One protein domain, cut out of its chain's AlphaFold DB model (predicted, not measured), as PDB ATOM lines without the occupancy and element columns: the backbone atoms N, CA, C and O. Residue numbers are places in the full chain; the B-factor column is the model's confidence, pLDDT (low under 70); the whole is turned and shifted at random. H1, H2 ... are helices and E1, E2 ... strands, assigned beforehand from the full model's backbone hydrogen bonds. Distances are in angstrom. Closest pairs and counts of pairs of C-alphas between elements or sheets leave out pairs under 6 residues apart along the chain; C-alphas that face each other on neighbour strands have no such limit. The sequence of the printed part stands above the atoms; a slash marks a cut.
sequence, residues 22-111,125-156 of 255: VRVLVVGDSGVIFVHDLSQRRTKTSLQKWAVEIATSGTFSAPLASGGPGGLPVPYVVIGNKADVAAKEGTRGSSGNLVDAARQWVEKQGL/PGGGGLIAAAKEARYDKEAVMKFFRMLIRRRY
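This is residues 22 to 111 and 125 to 156 of the 255 residues of an uncharacterized protein of Citrus unshiu (UniProt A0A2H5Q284). A small three-stranded sheet is sandwiched between two long helices, H1 over one face and H4 over the other with fewer contacts, both running along the strands. Beyond the end of E3 the short helix H2 leads away to H3, which lies far off at one end; residues 95 to 100 and 102 to 111 stick out there and make the whole longer. The printed part has 122 residues, with four named helices and three named strands in the order E1 E2 H1 E3 H2 H3 H4; the sheet runs E1 E2 E3 and is mixed, and the class is mixed, helices and strands. The whole is loose, with a radius of gyration of the C-alphas of 17.2 A, and elongated, spanning 53 by 31 by 23 A.

In the sheet, E2, residues 31 to 37, is the inner strand. E1, residues 23 to 27, is its antiparallel neighbour in a hairpin, with N 25 and O 33 within hydrogen-bond range at 2.8 A. On its other side E3, residues 76 to 81, is parallel to it at 19 degrees, with N 79 and O 34 2.7 A apart. H1, residues 41 to 57, is on the sheet, over E1 and E2, at a height over the sheet of 9.4 A; its closest C-alphas to E2 are Thr 43 and His 36, 5.5 A apart. E2, H1 and E3 form a strand-helix-strand unit, two parallel neighbour strands with a helix between, and its crossover is right-handed. H4, residues 141 to 156, is on the opposite face, over E2 and E3, at a height of 9.9 A, giving three layers, helices on both faces of a sheet; the closest C-alphas of H4 and E2 are Leu 151 and Gly 31, 6.9 A apart. H2, residues 83 to 89, is not on the sheet, but only just, with 4 pairs of C-alphas within 10 A. H3, residues 98 to 108, is apart from H2. In H3 and H4 every O i to N i+4 pair is within hydrogen-bond range; in H1 it is 12 of 13 and in H2 2 of 3.

E1 begins at C-alpha 23 (-41.862, -13.183, 30.461). E2 is 20.5 A long, E3 16.0 A, H1 25.2 A and H3 15.0 A. H4 is 22.4 A long and ends at C-alpha 156 (-37.004, 13.006, 29.073).

The C-alphas farthest apart are those of Gln 109 and Tyr 156, 55.5 A. Residues 112 to 124 are not printed, and C-alphas 111 and 125 are 33.4 A apart across the cut. The link from H1 to E3 is long, 18 residues. Mean pLDDT of the printed part is 72.2; among the residues under 70 are 61 to 72 and 86 to 105.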
ATOM      1  N   VAL A  22     -43.962 -17.410  29.674       76.31
ATOM      2  CA  VAL A  22     -43.936 -16.070  29.063       76.31
ATOM      3  C   VAL A  22     -43.322 -15.115  30.072       76.31
ATOM      4  O   VAL A  22     -43.657 -15.175  31.256       76.31
ATOM      5  N   ARG A  23     -42.437 -14.231  29.615       81.81
ATOM      6  CA  ARG A  23     -41.862 -13.183  30.461       81.81
ATOM      7  C   ARG A  23     -42.302 -11.838  29.927       81.81
ATOM      8  O   ARG A  23     -42.213 -11.581  28.731       81.81
ATOM      9  N   VAL A  24     -42.779 -10.988  30.821       81.88
ATOM     10  CA  VAL A  24     -43.144  -9.619  30.484       81.88
ATOM     11  C   VAL A  24     -42.396  -8.698  31.421       81.88
ATOM     12  O   VAL A  24     -42.457  -8.865  32.637       81.88
ATOM     13  N   LEU A  25     -41.658  -7.758  30.846       83.12
ATOM     14  CA  LEU A  25     -40.928  -6.749  31.588       83.12
ATOM     15  C   LEU A  25     -41.568  -5.396  31.321       83.12
ATOM     16  O   LEU A  25     -41.602  -4.926  30.188       83.12
ATOM     17  N   VAL A  26     -42.047  -4.753  32.378       79.25
ATOM     18  CA  VAL A  26     -42.525  -3.374  32.302       79.25
ATOM     19  C   VAL A  26     -41.350  -2.447  32.620       79.25
ATOM     20  O   VAL A  26     -40.735  -2.542  33.686       79.25
ATOM     21  N   VAL A  27     -41.001  -1.574  31.676       78.75
ATOM     22  CA  VAL A  27     -39.899  -0.610  31.792       78.75
ATOM     23  C   VAL A  27     -40.442   0.668  32.430       78.75
ATOM     24  O   VAL A  27     -40.819   1.628  31.753       78.75
ATOM     25  N   GLY A  28     -40.522   0.645  33.762       74.19
ATOM     26  CA  GLY A  28     -41.123   1.721  34.549       74.19
ATOM     27  C   GLY A  28     -42.606   1.885  34.217       74.19
ATOM     28  O   GLY A  28     -43.377   0.946  34.344       74.19
ATOM     29  N   ASP A  29     -42.978   3.077  33.771       68.12
ATOM     30  CA  ASP A  29     -44.311   3.484  33.302       68.12
ATOM     31  C   ASP A  29     -44.309   3.848  31.799       68.12
ATOM     32  O   ASP A  29     -45.284   4.396  31.285       68.12
ATOM     33  N   SER A  30     -43.181   3.619  31.112       75.38
ATOM     34  CA  SER A  30     -42.876   4.221  29.807       75.38
ATOM     35  C   SER A  30     -42.868   3.220  28.654       75.38
ATOM     36  O   SER A  30     -42.933   3.636  27.502       75.38
ATOM     37  N   GLY A  31     -42.768   1.917  28.928       82.62
ATOM     38  CA  GLY A  31     -42.764   0.898  27.882       82.62
ATOM     39  C   GLY A  31     -42.832  -0.533  28.400       82.62
ATOM     40  O   GLY A  31     -42.713  -0.778  29.601       82.62
ATOM     41  N   VAL A  32     -43.021  -1.487  27.489       84.50
ATOM     42  CA  VAL A  32     -43.179  -2.918  27.809       84.50
ATOM     43  C   VAL A  32     -42.299  -3.779  26.900       84.50
ATOM     44  O   VAL A  32     -42.149  -3.514  25.716       84.50
ATOM     45  N   ILE A  33     -41.707  -4.837  27.437       88.31
ATOM     46  CA  ILE A  33     -40.966  -5.841  26.674       88.31
ATOM     47  C   ILE A  33     -41.661  -7.176  26.878       88.31
ATOM     48  O   ILE A  33     -41.736  -7.682  28.000       88.31
ATOM     49  N   PHE A  34     -42.152  -7.762  25.795       87.44
ATOM     50  CA  PHE A  34     -42.707  -9.104  25.822       87.44
ATOM     51  C   PHE A  34     -41.673 -10.104  25.347       87.44
ATOM     52  O   PHE A  34     -41.047  -9.904  24.313       87.44
ATOM     53  N   VAL A  35     -41.531 -11.211  26.063       88.94
ATOM     54  CA  VAL A  35     -40.631 -12.295  25.691       88.94
ATOM     55  C   VAL A  35     -41.413 -13.598  25.660       88.94
ATOM     56  O   VAL A  35     -42.034 -13.994  26.651       88.94
ATOM     57  N   HIS A  36     -41.368 -14.278  24.521       87.19
ATOM     58  CA  HIS A  36     -41.958 -15.601  24.352       87.19
ATOM     59  C   HIS A  36     -40.910 -16.601  23.873       87.19
ATOM     60  O   HIS A  36     -39.826 -16.228  23.438       87.19
ATOM     61  N   ASP A  37     -41.233 -17.882  23.974       86.19
ATOM     62  CA  ASP A  37     -40.359 -18.966  23.544       86.19
ATOM     63  C   ASP A  37     -40.738 -19.394  22.118       86.19
ATOM     64  O   ASP A  37     -41.887 -19.758  21.854       86.19
ATOM     65  N   LEU A  38     -39.788 -19.331  21.185       81.50
ATOM     66  CA  LEU A  38     -39.978 -19.718  19.787       81.50
ATOM     67  C   LEU A  38     -40.185 -21.219  19.621       81.50
ATOM     68  O   LEU A  38     -40.894 -21.623  18.703       81.50
ATOM     69  N   SER A  39     -39.634 -22.044  20.515       76.94
ATOM     70  CA  SER A  39     -39.835 -23.494  20.461       76.94
ATOM     71  C   SER A  39     -41.215 -23.910  20.984       76.94
ATOM     72  O   SER A  39     -41.577 -25.080  20.917       76.94
ATOM     73  N   GLN A  40     -42.008 -22.974  21.526       78.56
ATOM     74  CA  GLN A  40     -43.292 -23.269  22.159       78.56
ATOM     75  C   GLN A  40     -44.407 -22.336  21.683       78.56
ATOM     76  O   GLN A  40     -44.651 -21.271  22.257       78.56
ATOM     77  N   ARG A  41     -45.192 -22.800  20.704       72.38
ATOM     78  CA  ARG A  41     -46.312 -22.049  20.098       72.38
ATOM     79  C   ARG A  41     -47.326 -21.513  21.116       72.38
ATOM     80  O   ARG A  41     -47.838 -20.410  20.946       72.38
ATOM     81  N   ARG A  42     -47.570 -22.254  22.207       75.06
ATOM     82  CA  ARG A  42     -48.496 -21.857  23.287       75.06
ATOM     83  C   ARG A  42     -48.099 -20.533  23.955       75.06
ATOM     84  O   ARG A  42     -48.975 -19.771  24.356       75.06
ATOM     85  N   THR A  43     -46.801 -20.222  24.028       76.06
ATOM     86  CA  THR A  43     -46.309 -18.996  24.680       76.06
ATOM     87  C   THR A  43     -46.672 -17.726  23.900       76.06
ATOM     88  O   THR A  43     -46.938 -16.693  24.513       76.06
ATOM     89  N   LYS A  44     -46.802 -17.806  22.565       76.19
ATOM     90  CA  LYS A  44     -47.245 -16.687  21.713       76.19
ATOM     91  C   LYS A  44     -48.689 -16.271  22.016       76.19
ATOM     92  O   LYS A  44     -48.969 -15.088  22.175       76.19
ATOM     93  N   THR A  45     -49.603 -17.230  22.157       74.25
ATOM     94  CA  THR A  45     -51.006 -16.941  22.513       74.25
ATOM     95  C   THR A  45     -51.126 -16.400  23.938       74.25
ATOM     96  O   THR A  45     -51.940 -15.521  24.212       74.25
ATOM     97  N   SER A  46     -50.295 -16.884  24.864       78.38
ATOM     98  CA  SER A  46     -50.232 -16.334  26.220       78.38
ATOM     99  C   SER A  46     -49.765 -14.876  26.234       78.38
ATOM    100  O   SER A  46     -50.332 -14.086  26.983       78.38
ATOM    101  N   LEU A  47     -48.800 -14.493  25.391       81.62
ATOM    102  CA  LEU A  47     -48.327 -13.109  25.262       81.62
ATOM    103  C   LEU A  47     -49.457 -12.149  24.883       81.62
ATOM    104  O   LEU A  47     -49.557 -11.076  25.465       81.62
ATOM    105  N   GLN A  48     -50.348 -12.552  23.975       78.38
ATOM    106  CA  GLN A  48     -51.508 -11.736  23.598       78.38
ATOM    107  C   GLN A  48     -52.433 -11.469  24.790       78.38
ATOM    108  O   GLN A  48     -52.845 -10.334  25.001       78.38
ATOM    109  N   LYS A  49     -52.707 -12.487  25.618       81.44
ATOM    110  CA  LYS A  49     -53.501 -12.308  26.847       81.44
ATOM    111  C   LYS A  49     -52.826 -11.337  27.812       81.44
ATOM    112  O   LYS A  49     -53.495 -10.476  28.368       81.44
ATOM    113  N   TRP A  50     -51.506 -11.444  27.959       83.31
ATOM    114  CA  TRP A  50     -50.724 -10.509  28.767       83.31
ATOM    115  C   TRP A  50     -50.752  -9.082  28.213       83.31
ATOM    116  O   TRP A  50     -50.868  -8.141  28.988       83.31
ATOM    117  N   ALA A  51     -50.672  -8.901  26.893       81.75
ATOM    118  CA  ALA A  51     -50.758  -7.583  26.266       81.75
ATOM    119  C   ALA A  51     -52.118  -6.925  26.530       81.75
ATOM    120  O   ALA A  51     -52.158  -5.765  26.929       81.75
ATOM    121  N   VAL A  52     -53.213  -7.683  26.399       79.31
ATOM    122  CA  VAL A  52     -54.564  -7.209  26.736       79.31
ATOM    123  C   VAL A  52     -54.672  -6.874  28.226       79.31
ATOM    124  O   VAL A  52     -55.128  -5.790  28.567       79.31
ATOM    125  N   GLU A  53     -54.192  -7.745  29.123       80.25
ATOM    126  CA  GLU A  53     -54.203  -7.489  30.574       80.25
ATOM    127  C   GLU A  53     -53.451  -6.197  30.919       80.25
ATOM    128  O   GLU A  53     -53.948  -5.385  31.693       80.25
ATOM    129  N   ILE A  54     -52.284  -5.966  30.318       80.19
ATOM    130  CA  ILE A  54     -51.472  -4.765  30.543       80.19
ATOM    131  C   ILE A  54     -52.114  -3.519  29.922       80.19
ATOM    132  O   ILE A  54     -52.037  -2.448  30.516       80.19
ATOM    133  N   ALA A  55     -52.777  -3.640  28.772       77.75
ATOM    134  CA  ALA A  55     -53.532  -2.544  28.171       77.75
ATOM    135  C   ALA A  55     -54.730  -2.129  29.039       77.75
ATOM    136  O   ALA A  55     -55.016  -0.942  29.160       77.75
ATOM    137  N   THR A  56     -55.416  -3.093  29.661       76.38
ATOM    138  CA  THR A  56     -56.602  -2.833  30.491       76.38
ATOM    139  C   THR A  56     -56.258  -2.422  31.924       76.38
ATOM    140  O   THR A  56     -56.945  -1.581  32.492       76.38
ATOM    141  N   SER A  57     -55.227  -3.017  32.532       74.38
ATOM    142  CA  SER A  57     -54.880  -2.809  33.952       74.38
ATOM    143  C   SER A  57     -53.657  -1.919  34.186       74.38
ATOM    144  O   SER A  57     -53.398  -1.521  35.321       74.38
ATOM    145  N   GLY A  58     -52.882  -1.613  33.143       70.38
ATOM    146  CA  GLY A  58     -51.661  -0.826  33.257       70.38
ATOM    147  C   GLY A  58     -51.940   0.667  33.414       70.38
ATOM    148  O   GLY A  58     -52.688   1.261  32.643       70.38
ATOM    149  N   THR A  59     -51.290   1.296  34.391       66.56
ATOM    150  CA  THR A  59     -51.228   2.757  34.523       66.56
ATOM    151  C   THR A  59     -49.898   3.243  33.958       66.56
ATOM    152  O   THR A  59     -48.838   2.817  34.416       66.56
ATOM    153  N   PHE A  60     -49.945   4.120  32.953       71.12
ATOM    154  CA  PHE A  60     -48.762   4.587  32.230       71.12
ATOM    155  C   PHE A  60     -48.663   6.108  32.272       71.12
ATOM    156  O   PHE A  60     -49.662   6.796  32.089       71.12
ATOM    157  N   SER A  61     -47.452   6.629  32.467       55.47
ATOM    158  CA  SER A  61     -47.224   8.072  32.643       55.47
ATOM    159  C   SER A  61     -47.129   8.844  31.326       55.47
ATOM    160  O   SER A  61     -47.185  10.068  31.337       55.47
ATOM    161  N   ALA A  62     -46.976   8.156  30.190       58.38
ATOM    162  CA  ALA A  62     -46.888   8.784  28.868       58.38
ATOM    163  C   ALA A  62     -47.622   7.959  27.792       58.38
ATOM    164  O   ALA A  62     -46.976   7.415  26.881       58.38
ATOM    165  N   PRO A  63     -48.958   7.831  27.893       59.38
ATOM    166  CA  PRO A  63     -49.733   7.075  26.929       59.38
ATOM    167  C   PRO A  63     -49.617   7.680  25.515       59.38
ATOM    168  O   PRO A  63     -49.603   8.892  25.314       59.38
ATOM    169  N   LEU A  64     -49.493   6.824  24.507       62.84
ATOM    170  CA  LEU A  64     -49.658   7.123  23.092       62.84
ATOM    171  C   LEU A  64     -51.113   7.555  22.890       62.84
ATOM    172  O   LEU A  64     -52.027   6.784  23.176       62.84
ATOM    173  N   ALA A  65     -51.318   8.772  22.382       53.50
ATOM    174  CA  ALA A  65     -52.634   9.399  22.251       53.50
ATOM    175  C   ALA A  65     -53.644   8.607  21.392       53.50
ATOM    176  O   ALA A  65     -54.842   8.844  21.497       53.50
ATOM    177  N   SER A  66     -53.185   7.662  20.564       54.78
ATOM    178  CA  SER A  66     -54.036   6.869  19.667       54.78
ATOM    179  C   SER A  66     -54.334   5.445  20.147       54.78
ATOM    180  O   SER A  66     -55.049   4.732  19.453       54.78
ATOM    181  N   GLY A  67     -53.766   4.997  21.277       57.69
ATOM    182  CA  GLY A  67     -53.673   3.566  21.580       57.69
ATOM    183  C   GLY A  67     -52.728   2.885  20.583       57.69
ATOM    184  O   GLY A  67     -52.954   2.869  19.375       57.69
ATOM    185  N   GLY A  68     -51.590   2.390  21.059       58.53
ATOM    186  CA  GLY A  68     -50.595   1.768  20.192       58.53
ATOM    187  C   GLY A  68     -51.090   0.455  19.564       58.53
ATOM    188  O   GLY A  68     -52.122  -0.094  19.963       58.53
ATOM    189  N   PRO A  69     -50.339  -0.092  18.593       57.25
ATOM    190  CA  PRO A  69     -50.626  -1.399  17.998       57.25
ATOM    191  C   PRO A  69     -50.806  -2.460  19.095       57.25
ATOM    192  O   PRO A  69     -50.034  -2.503  20.047       57.25
ATOM    193  N   GLY A  70     -51.824  -3.318  19.006       58.41
ATOM    194  CA  GLY A  70     -52.114  -4.309  20.055       58.41
ATOM    195  C   GLY A  70     -52.766  -3.741  21.328       58.41
ATOM    196  O   GLY A  70     -52.790  -4.425  22.348       58.41
ATOM    197  N   GLY A  71     -53.285  -2.508  21.278       63.91
ATOM    198  CA  GLY A  71     -54.055  -1.881  22.358       63.91
ATOM    199  C   GLY A  71     -53.208  -1.302  23.489       63.91
ATOM    200  O   GLY A  71     -53.751  -0.719  24.422       63.91
ATOM    201  N   LEU A  72     -51.881  -1.432  23.419       67.94
ATOM    202  CA  LEU A  72     -50.992  -0.920  24.453       67.94
ATOM    203  C   LEU A  72     -50.777   0.580  24.269       67.94
ATOM    204  O   LEU A  72     -50.271   1.010  23.230       67.94
ATOM    205  N   PRO A  73     -51.076   1.402  25.283       70.69
ATOM    206  CA  PRO A  73     -50.859   2.835  25.203       70.69
ATOM    207  C   PRO A  73     -49.378   3.196  25.373       70.69
ATOM    208  O   PRO A  73     -49.055   4.365  25.438       70.69
ATOM    209  N   VAL A  74     -48.438   2.256  25.433       76.19
ATOM    210  CA  VAL A  74     -47.004   2.565  25.551       76.19
ATOM    211  C   VAL A  74     -46.181   1.821  24.509       76.19
ATOM    212  O   VAL A  74     -46.591   0.742  24.077       76.19
ATOM    213  N   PRO A  75     -45.014   2.360  24.104       82.56
ATOM    214  CA  PRO A  75     -44.102   1.642  23.230       82.56
ATOM    215  C   PRO A  75     -43.740   0.276  23.807       82.56
ATOM    216  O   PRO A  75     -43.428   0.145  24.995       82.56
ATOM    217  N   TYR A  76     -43.727  -0.742  22.955       84.31
ATOM    218  CA  TYR A  76     -43.299  -2.072  23.349       84.31
ATOM    219  C   TYR A  76     -42.434  -2.733  22.287       84.31
ATOM    220  O   TYR A  76     -42.411  -2.321  21.130       84.31
ATOM    221  N   VAL A  77     -41.717  -3.771  22.704       85.44
ATOM    222  CA  VAL A  77     -40.957  -4.651  21.818       85.44
ATOM    223  C   VAL A  77     -41.246  -6.103  22.182       85.44
ATOM    224  O   VAL A  77     -41.453  -6.434  23.350       85.44
ATOM    225  N   VAL A  78     -41.290  -6.970  21.173       85.75
ATOM    226  CA  VAL A  78     -41.507  -8.411  21.337       85.75
ATOM    227  C   VAL A  78     -40.212  -9.142  21.006       85.75
ATOM    228  O   VAL A  78     -39.612  -8.874  19.971       85.75
ATOM    229  N   ILE A  79     -39.795 -10.061  21.875       87.75
ATOM    230  CA  ILE A  79     -38.588 -10.874  21.731       87.75
ATOM    231  C   ILE A  79     -38.978 -12.357  21.722       87.75
ATOM    232  O   ILE A  79     -39.464 -12.898  22.716       87.75
ATOM    233  N   GLY A  80     -38.743 -13.037  20.606       87.50
ATOM    234  CA  GLY A  80     -38.809 -14.489  20.503       87.50
ATOM    235  C   GLY A  80     -37.485 -15.107  20.938       87.50
ATOM    236  O   GLY A  80     -36.496 -15.023  20.220       87.50
ATOM    237  N   ASN A  81     -37.446 -15.725  22.113       86.88
ATOM    238  CA  ASN A  81     -36.269 -16.408  22.647       86.88
ATOM    239  C   ASN A  81     -36.197 -17.874  22.170       86.88
ATOM    240  O   ASN A  81     -37.204 -18.439  21.757       86.88
ATOM    241  N   LYS A  82     -35.028 -18.513  22.301       84.00
ATOM    242  CA  LYS A  82     -34.724 -19.901  21.882       84.00
ATOM    243  C   LYS A  82     -34.723 -20.141  20.370       84.00
ATOM    244  O   LYS A  82     -35.127 -21.204  19.892       84.00
ATOM    245  N   ALA A  83     -34.239 -19.167  19.606       80.38
ATOM    246  CA  ALA A  83     -34.073 -19.304  18.160       80.38
ATOM    247  C   ALA A  83     -33.168 -20.486  17.760       80.38
ATOM    248  O   ALA A  83     -33.411 -21.148  16.755       80.38
ATOM    249  N   ASP A  84     -32.155 -20.777  18.578       77.50
ATOM    250  CA  ASP A  84     -31.215 -21.890  18.423       77.50
ATOM    251  C   ASP A  84     -31.892 -23.265  18.509       77.50
ATOM    252  O   ASP A  84     -31.493 -24.208  17.823       77.50
ATOM    253  N   VAL A  85     -32.943 -23.372  19.324       77.06
ATOM    254  CA  VAL A  85     -33.741 -24.592  19.479       77.06
ATOM    255  C   VAL A  85     -34.800 -24.675  18.386       77.06
ATOM    256  O   VAL A  85     -34.935 -25.712  17.745       77.06
ATOM    257  N   ALA A  86     -35.505 -23.573  18.114       68.94
ATOM    258  CA  ALA A  86     -36.559 -23.529  17.102       68.94
ATOM    259  C   ALA A  86     -36.040 -23.822  15.682       68.94
ATOM    260  O   ALA A  86     -36.686 -24.547  14.929       68.94
ATOM    261  N   ALA A  87     -34.849 -23.328  15.326       61.69
ATOM    262  CA  ALA A  87     -34.221 -23.627  14.036       61.69
ATOM    263  C   ALA A  87     -33.845 -25.113  13.892       61.69
ATOM    264  O   ALA A  87     -33.924 -25.665  12.797       61.69
ATOM    265  N   LYS A  88     -33.486 -25.778  15.000       56.50
ATOM    266  CA  LYS A  88     -33.190 -27.221  15.031       56.50
ATOM    267  C   LYS A  88     -34.461 -28.080  15.026       56.50
ATOM    268  O   LYS A  88     -34.469 -29.149  14.420       56.50
ATOM    269  N   GLU A  89     -35.545 -27.602  15.634       51.69
ATOM    270  CA  GLU A  89     -36.879 -28.227  15.593       51.69
ATOM    271  C   GLU A  89     -37.504 -28.155  14.184       51.69
ATOM    272  O   GLU A  89     -38.264 -29.036  13.793       51.69
ATOM    273  N   GLY A  90     -37.136 -27.162  13.363       47.28
ATOM    274  CA  GLY A  90     -37.557 -27.081  11.958       47.28
ATOM    275  C   GLY A  90     -37.106 -28.276  11.104       47.28
ATOM    276  O   GLY A  90     -37.781 -28.641  10.144       47.28
ATOM    277  N   THR A  91     -36.001 -28.931  11.473       41.16
ATOM    278  CA  THR A  91     -35.520 -30.165  10.823       41.16
ATOM    279  C   THR A  91     -36.117 -31.423  11.451       41.16
ATOM    280  O   THR A  91     -36.177 -32.476  10.818       41.16
ATOM    281  N   ARG A  92     -36.596 -31.331  12.693       46.88
ATOM    282  CA  ARG A  92     -37.190 -32.443  13.433       46.88
ATOM    283  C   ARG A  92     -38.627 -32.081  13.756       46.88
ATOM    284  O   ARG A  92     -38.925 -31.664  14.868       46.88
ATOM    285  N   GLY A  93     -39.485 -32.213  12.742       41.12
ATOM    286  CA  GLY A  93     -40.909 -31.908  12.829       41.12
ATOM    287  C   GLY A  93     -41.490 -32.341  14.172       41.12
ATOM    288  O   GLY A  93     -41.377 -33.506  14.554       41.12
ATOM    289  N   SER A  94     -42.067 -31.374  14.887       47.66
ATOM    290  CA  SER A  94     -42.752 -31.594  16.154       47.66
ATOM    291  C   SER A  94     -43.877 -32.604  15.926       47.66
ATOM    292  O   SER A  94     -44.961 -32.272  15.450       47.66
ATOM    293  N   SER A  95     -43.606 -33.869  16.230       48.50
ATOM    294  CA  SER A  95     -44.490 -35.010  15.979       48.50
ATOM    295  C   SER A  95     -45.692 -35.063  16.932       48.50
ATOM    296  O   SER A  95     -46.299 -36.115  17.103       48.50
ATOM    297  N   GLY A  96     -46.011 -33.957  17.612       51.56
ATOM    298  CA  GLY A  96     -46.896 -33.946  18.774       51.56
ATOM    299  C   GLY A  96     -48.299 -33.389  18.549       51.56
ATOM    300  O   GLY A  96     -49.120 -33.488  19.456       51.56
ATOM    301  N   ASN A  97     -48.607 -32.801  17.389       59.16
ATOM    302  CA  ASN A  97     -49.948 -32.272  17.138       59.16
ATOM    303  C   ASN A  97     -50.472 -32.735  15.777       59.16
ATOM    304  O   ASN A  97     -50.165 -32.144  14.744       59.16
ATOM    305  N   LEU A  98     -51.282 -33.800  15.794       61.44
ATOM    306  CA  LEU A  98     -51.933 -34.396  14.619       61.44
ATOM    307  C   LEU A  98     -52.655 -33.349  13.759       61.44
ATOM    308  O   LEU A  98     -52.660 -33.448  12.539       61.44
ATOM    309  N   VAL A  99     -53.209 -32.315  14.394       63.88
ATOM    310  CA  VAL A  99     -53.902 -31.209  13.723       63.88
ATOM    311  C   VAL A  99     -52.936 -30.328  12.922       63.88
ATOM    312  O   VAL A  99     -53.270 -29.896  11.821       63.88
ATOM    313  N   ASP A 100     -51.725 -30.088  13.431       63.31
ATOM    314  CA  ASP A 100     -50.691 -29.336  12.709       63.31
ATOM    315  C   ASP A 100     -50.049 -30.191  11.608       63.31
ATOM    316  O   ASP A 100     -49.771 -29.682  10.525       63.31
ATOM    317  N   ALA A 101     -49.880 -31.496  11.842       64.31
ATOM    318  CA  ALA A 101     -49.419 -32.437  10.821       64.31
ATOM    319  C   ALA A 101     -50.431 -32.567   9.673       64.31
ATOM    320  O   ALA A 101     -50.043 -32.518   8.510       64.31
ATOM    321  N   ALA A 102     -51.727 -32.655   9.988       64.94
ATOM    322  CA  ALA A 102     -52.802 -32.665   9.001       64.94
ATOM    323  C   ALA A 102     -52.852 -31.350   8.215       64.94
ATOM    324  O   ALA A 102     -52.995 -31.375   6.998       64.94
ATOM    325  N   ARG A 103     -52.654 -30.207   8.881       67.69
ATOM    326  CA  ARG A 103     -52.580 -28.898   8.218       67.69
ATOM    327  C   ARG A 103     -51.397 -28.807   7.251       67.69
ATOM    328  O   ARG A 103     -51.597 -28.456   6.097       67.69
ATOM    329  N   GLN A 104     -50.197 -29.196   7.684       67.31
ATOM    330  CA  GLN A 104     -49.009 -29.216   6.820       67.31
ATOM    331  C   GLN A 104     -49.129 -30.232   5.680       67.31
ATOM    332  O   GLN A 104     -48.603 -30.013   4.591       67.31
ATOM    333  N   TRP A 105     -49.809 -31.354   5.919       68.25
ATOM    334  CA  TRP A 105     -50.101 -32.338   4.884       68.25
ATOM    335  C   TRP A 105     -51.056 -31.753   3.840       68.25
ATOM    336  O   TRP A 105     -50.765 -31.828   2.652       68.25
ATOM    337  N   VAL A 106     -52.122 -31.076   4.271       71.31
ATOM    338  CA  VAL A 106     -53.086 -30.391   3.394       71.31
ATOM    339  C   VAL A 106     -52.437 -29.248   2.597       71.31
ATOM    340  O   VAL A 106     -52.710 -29.115   1.404       71.31
ATOM    341  N   GLU A 107     -51.533 -28.475   3.205       69.12
ATOM    342  CA  GLU A 107     -50.741 -27.433   2.526       69.12
ATOM    343  C   GLU A 107     -49.813 -28.031   1.457       69.12
ATOM    344  O   GLU A 107     -49.760 -27.540   0.331       69.12
ATOM    345  N   LYS A 108     -49.130 -29.144   1.762       68.25
ATOM    346  CA  LYS A 108     -48.269 -29.855   0.798       68.25
ATOM    347  C   LYS A 108     -49.039 -30.510  -0.345       68.25
ATOM    348  O   LYS A 108     -48.459 -30.721  -1.404       68.25
ATOM    349  N   GLN A 109     -50.311 -30.844  -0.137       61.50
ATOM    350  CA  GLN A 109     -51.186 -31.349  -1.197       61.50
ATOM    351  C   GLN A 109     -51.757 -30.227  -2.083       61.50
ATOM    352  O   GLN A 109     -52.491 -30.521  -3.021       61.50
ATOM    353  N   GLY A 110     -51.437 -28.952  -1.814       57.66
ATOM    354  CA  GLY A 110     -51.903 -27.817  -2.619       57.66
ATOM    355  C   GLY A 110     -53.417 -27.588  -2.552       57.66
ATOM    356  O   GLY A 110     -53.969 -26.888  -3.393       57.66
ATOM    357  N   LEU A 111     -54.095 -28.194  -1.570       53.44
ATOM    358  CA  LEU A 111     -55.556 -28.160  -1.422       53.44
ATOM    359  C   LEU A 111     -56.061 -26.934  -0.656       53.44
ATOM    360  O   LEU A 111     -57.267 -26.710  -0.577       53.44
ATOM    361  N   PRO A 125     -45.903  -0.772  13.183       33.50
ATOM    362  CA  PRO A 125     -45.063   0.271  12.626       33.50
ATOM    363  C   PRO A 125     -43.665   0.154  13.252       33.50
ATOM    364  O   PRO A 125     -43.437   0.565  14.388       33.50
ATOM    365  N   GLY A 126     -42.733  -0.433  12.496       36.16
ATOM    366  CA  GLY A 126     -41.306  -0.475  12.812       36.16
ATOM    367  C   GLY A 126     -40.773  -1.820  13.314       36.16
ATOM    368  O   GLY A 126     -40.301  -1.897  14.441       36.16
ATOM    369  N   GLY A 127     -40.737  -2.827  12.439       37.88
ATOM    370  CA  GLY A 127     -39.835  -3.980  12.563       37.88
ATOM    371  C   GLY A 127     -40.397  -5.152  13.365       37.88
ATOM    372  O   GLY A 127     -40.669  -5.042  14.558       37.88
ATOM    373  N   GLY A 128     -40.543  -6.293  12.690       50.56
ATOM    374  CA  GLY A 128     -40.973  -7.562  13.273       50.56
ATOM    375  C   GLY A 128     -40.188  -7.955  14.531       50.56
ATOM    376  O   GLY A 128     -39.037  -7.567  14.718       50.56
ATOM    377  N   GLY A 129     -40.853  -8.715  15.409       62.47
ATOM    378  CA  GLY A 129     -40.328  -9.113  16.717       62.47
ATOM    379  C   GLY A 129     -38.888  -9.634  16.666       62.47
ATOM    380  O   GLY A 129     -38.516 -10.403  15.781       62.47
ATOM    381  N   LEU A 130     -38.081  -9.213  17.639       79.38
ATOM    382  CA  LEU A 130     -36.665  -9.553  17.711       79.38
ATOM    383  C   LEU A 130     -36.500 -11.035  18.019       79.38
ATOM    384  O   LEU A 130     -37.128 -11.567  18.929       79.38
ATOM    385  N   ILE A 131     -35.618 -11.699  17.289       80.00
ATOM    386  CA  ILE A 131     -35.290 -13.101  17.517       80.00
ATOM    387  C   ILE A 131     -34.015 -13.167  18.361       80.00
ATOM    388  O   ILE A 131     -33.024 -12.499  18.066       80.00
ATOM    389  N   ALA A 132     -34.046 -13.961  19.427       81.88
ATOM    390  CA  ALA A 132     -32.947 -14.118  20.364       81.88
ATOM    391  C   ALA A 132     -32.673 -15.596  20.679       81.88
ATOM    392  O   ALA A 132     -33.576 -16.431  20.759       81.88
ATOM    393  N   ALA A 133     -31.405 -15.910  20.914       79.25
ATOM    394  CA  ALA A 133     -30.944 -17.162  21.496       79.25
ATOM    395  C   ALA A 133     -30.088 -16.822  22.718       79.25
ATOM    396  O   ALA A 133     -28.884 -16.590  22.606       79.25
ATOM    397  N   ALA A 134     -30.720 -16.772  23.895       80.06
ATOM    398  CA  ALA A 134     -30.047 -16.395  25.139       80.06
ATOM    399  C   ALA A 134     -28.831 -17.286  25.452       80.06
ATOM    400  O   ALA A 134     -27.813 -16.786  25.920       80.06
ATOM    401  N   LYS A 135     -28.914 -18.588  25.138       75.62
ATOM    402  CA  LYS A 135     -27.816 -19.546  25.342       75.62
ATOM    403  C   LYS A 135     -26.583 -19.221  24.496       75.62
ATOM    404  O   LYS A 135     -25.464 -19.427  24.947       75.62
ATOM    405  N   GLU A 136     -26.795 -18.710  23.289       77.75
ATOM    406  CA  GLU A 136     -25.727 -18.339  22.356       77.75
ATOM    407  C   GLU A 136     -25.353 -16.850  22.472       77.75
ATOM    408  O   GLU A 136     -24.545 -16.364  21.687       77.75
ATOM    409  N   ALA A 137     -25.954 -16.109  23.415       80.62
ATOM    410  CA  ALA A 137     -25.863 -14.650  23.526       80.62
ATOM    411  C   ALA A 137     -26.177 -13.909  22.208       80.62
ATOM    412  O   ALA A 137     -25.707 -12.796  21.973       80.62
ATOM    413  N   ARG A 138     -27.000 -14.512  21.343       81.44
ATOM    414  CA  ARG A 138     -27.381 -13.932  20.054       81.44
ATOM    415  C   ARG A 138     -28.665 -13.148  20.216       81.44
ATOM    416  O   ARG A 138     -29.694 -13.703  20.597       81.44
ATOM    417  N   TYR A 139     -28.597 -11.865  19.919       84.62
ATOM    418  CA  TYR A 139     -29.741 -10.971  19.874       84.62
ATOM    419  C   TYR A 139     -29.396  -9.770  18.995       84.62
ATOM    420  O   TYR A 139     -28.222  -9.432  18.822       84.62
ATOM    421  N   ASP A 140     -30.416  -9.107  18.461       83.44
ATOM    422  CA  ASP A 140     -30.237  -7.847  17.747       83.44
ATOM    423  C   ASP A 140     -29.946  -6.717  18.748       83.44
ATOM    424  O   ASP A 140     -30.843  -6.107  19.340       83.44
ATOM    425  N   LYS A 141     -28.655  -6.468  18.978       84.31
ATOM    426  CA  LYS A 141     -28.188  -5.419  19.889       84.31
ATOM    427  C   LYS A 141     -28.635  -4.033  19.431       84.31
ATOM    428  O   LYS A 141     -28.932  -3.194  20.281       84.31
ATOM    429  N   GLU A 142     -28.690  -3.775  18.130       83.69
ATOM    430  CA  GLU A 142     -29.025  -2.455  17.598       83.69
ATOM    431  C   GLU A 142     -30.497  -2.133  17.812       83.69
ATOM    432  O   GLU A 142     -30.821  -1.045  18.293       83.69
ATOM    433  N   ALA A 143     -31.386  -3.091  17.557       81.88
ATOM    434  CA  ALA A 143     -32.810  -2.917  17.795       81.88
ATOM    435  C   ALA A 143     -33.136  -2.754  19.285       81.88
ATOM    436  O   ALA A 143     -33.916  -1.870  19.649       81.88
ATOM    437  N   VAL A 144     -32.489  -3.529  20.165       85.56
ATOM    438  CA  VAL A 144     -32.630  -3.363  21.623       85.56
ATOM    439  C   VAL A 144     -32.167  -1.968  22.051       85.56
ATOM    440  O   VAL A 144     -32.886  -1.258  22.758       85.56
ATOM    441  N   MET A 145     -30.998  -1.524  21.582       85.19
ATOM    442  CA  MET A 145     -30.483  -0.187  21.890       85.19
ATOM    443  C   MET A 145     -31.379   0.922  21.330       85.19
ATOM    444  O   MET A 145     -31.592   1.934  22.000       85.19
ATOM    445  N   LYS A 146     -31.935   0.745  20.128       85.56
ATOM    446  CA  LYS A 146     -32.878   1.682  19.507       85.56
ATOM    447  C   LYS A 146     -34.159   1.804  20.329       85.56
ATOM    448  O   LYS A 146     -34.607   2.925  20.560       85.56
ATOM    449  N   PHE A 147     -34.695   0.690  20.827       85.19
ATOM    450  CA  PHE A 147     -35.871   0.684  21.697       85.19
ATOM    451  C   PHE A 147     -35.626   1.473  22.990       85.19
ATOM    452  O   PHE A 147     -36.386   2.387  23.305       85.19
ATOM    453  N   PHE A 148     -34.528   1.213  23.705       87.81
ATOM    454  CA  PHE A 148     -34.222   1.952  24.936       87.81
ATOM    455  C   PHE A 148     -33.921   3.433  24.684       87.81
ATOM    456  O   PHE A 148     -34.400   4.286  25.430       87.81
ATOM    457  N   ARG A 149     -33.191   3.772  23.613       85.00
ATOM    458  CA  ARG A 149     -32.973   5.173  23.210       85.00
ATOM    459  C   ARG A 149     -34.289   5.884  22.906       85.00
ATOM    460  O   ARG A 149     -34.458   7.031  23.307       85.00
ATOM    461  N   MET A 150     -35.223   5.208  22.239       83.69
ATOM    462  CA  MET A 150     -36.568   5.726  21.987       83.69
ATOM    463  C   MET A 150     -37.330   5.964  23.297       83.69
ATOM    464  O   MET A 150     -37.918   7.032  23.451       83.69
ATOM    465  N   LEU A 151     -37.294   5.026  24.251       85.50
ATOM    466  CA  LEU A 151     -37.937   5.201  25.560       85.50
ATOM    467  C   LEU A 151     -37.364   6.395  26.330       85.50
ATOM    468  O   LEU A 151     -38.121   7.208  26.853       85.50
ATOM    469  N   ILE A 152     -36.036   6.528  26.363       85.31
ATOM    470  CA  ILE A 152     -35.348   7.644  27.027       85.31
ATOM    471  C   ILE A 152     -35.724   8.968  26.356       85.31
ATOM    472  O   ILE A 152     -36.114   9.908  27.047       85.31
ATOM    473  N   ARG A 153     -35.678   9.032  25.016       82.62
ATOM    474  CA  ARG A 153     -36.091  10.219  24.257       82.62
ATOM    475  C   ARG A 153     -37.528  10.617  24.599       82.62
ATOM    476  O   ARG A 153     -37.784  11.766  24.923       82.62
ATOM    477  N   ARG A 154     -38.449   9.654  24.590       75.62
ATOM    478  CA  ARG A 154     -39.872   9.887  24.863       75.62
ATOM    479  C   ARG A 154     -40.162  10.266  26.319       75.62
ATOM    480  O   ARG A 154     -41.170  10.904  26.574       75.62
ATOM    481  N   ARG A 155     -39.329   9.851  27.277       76.38
ATOM    482  CA  ARG A 155     -39.536  10.161  28.700       76.38
ATOM    483  C   ARG A 155     -38.954  11.513  29.106       76.38
ATOM    484  O   ARG A 155     -39.551  12.193  29.931       76.38
ATOM    485  N   TYR A 156     -37.789  11.871  28.573       78.12
ATOM    486  CA  TYR A 156     -37.004  13.006  29.073       78.12
ATOM    487  C   TYR A 156     -36.889  14.178  28.091       78.12
ATOM    488  O   TYR A 156     -36.413  15.234  28.488       78.12
TER     489      TYR A 156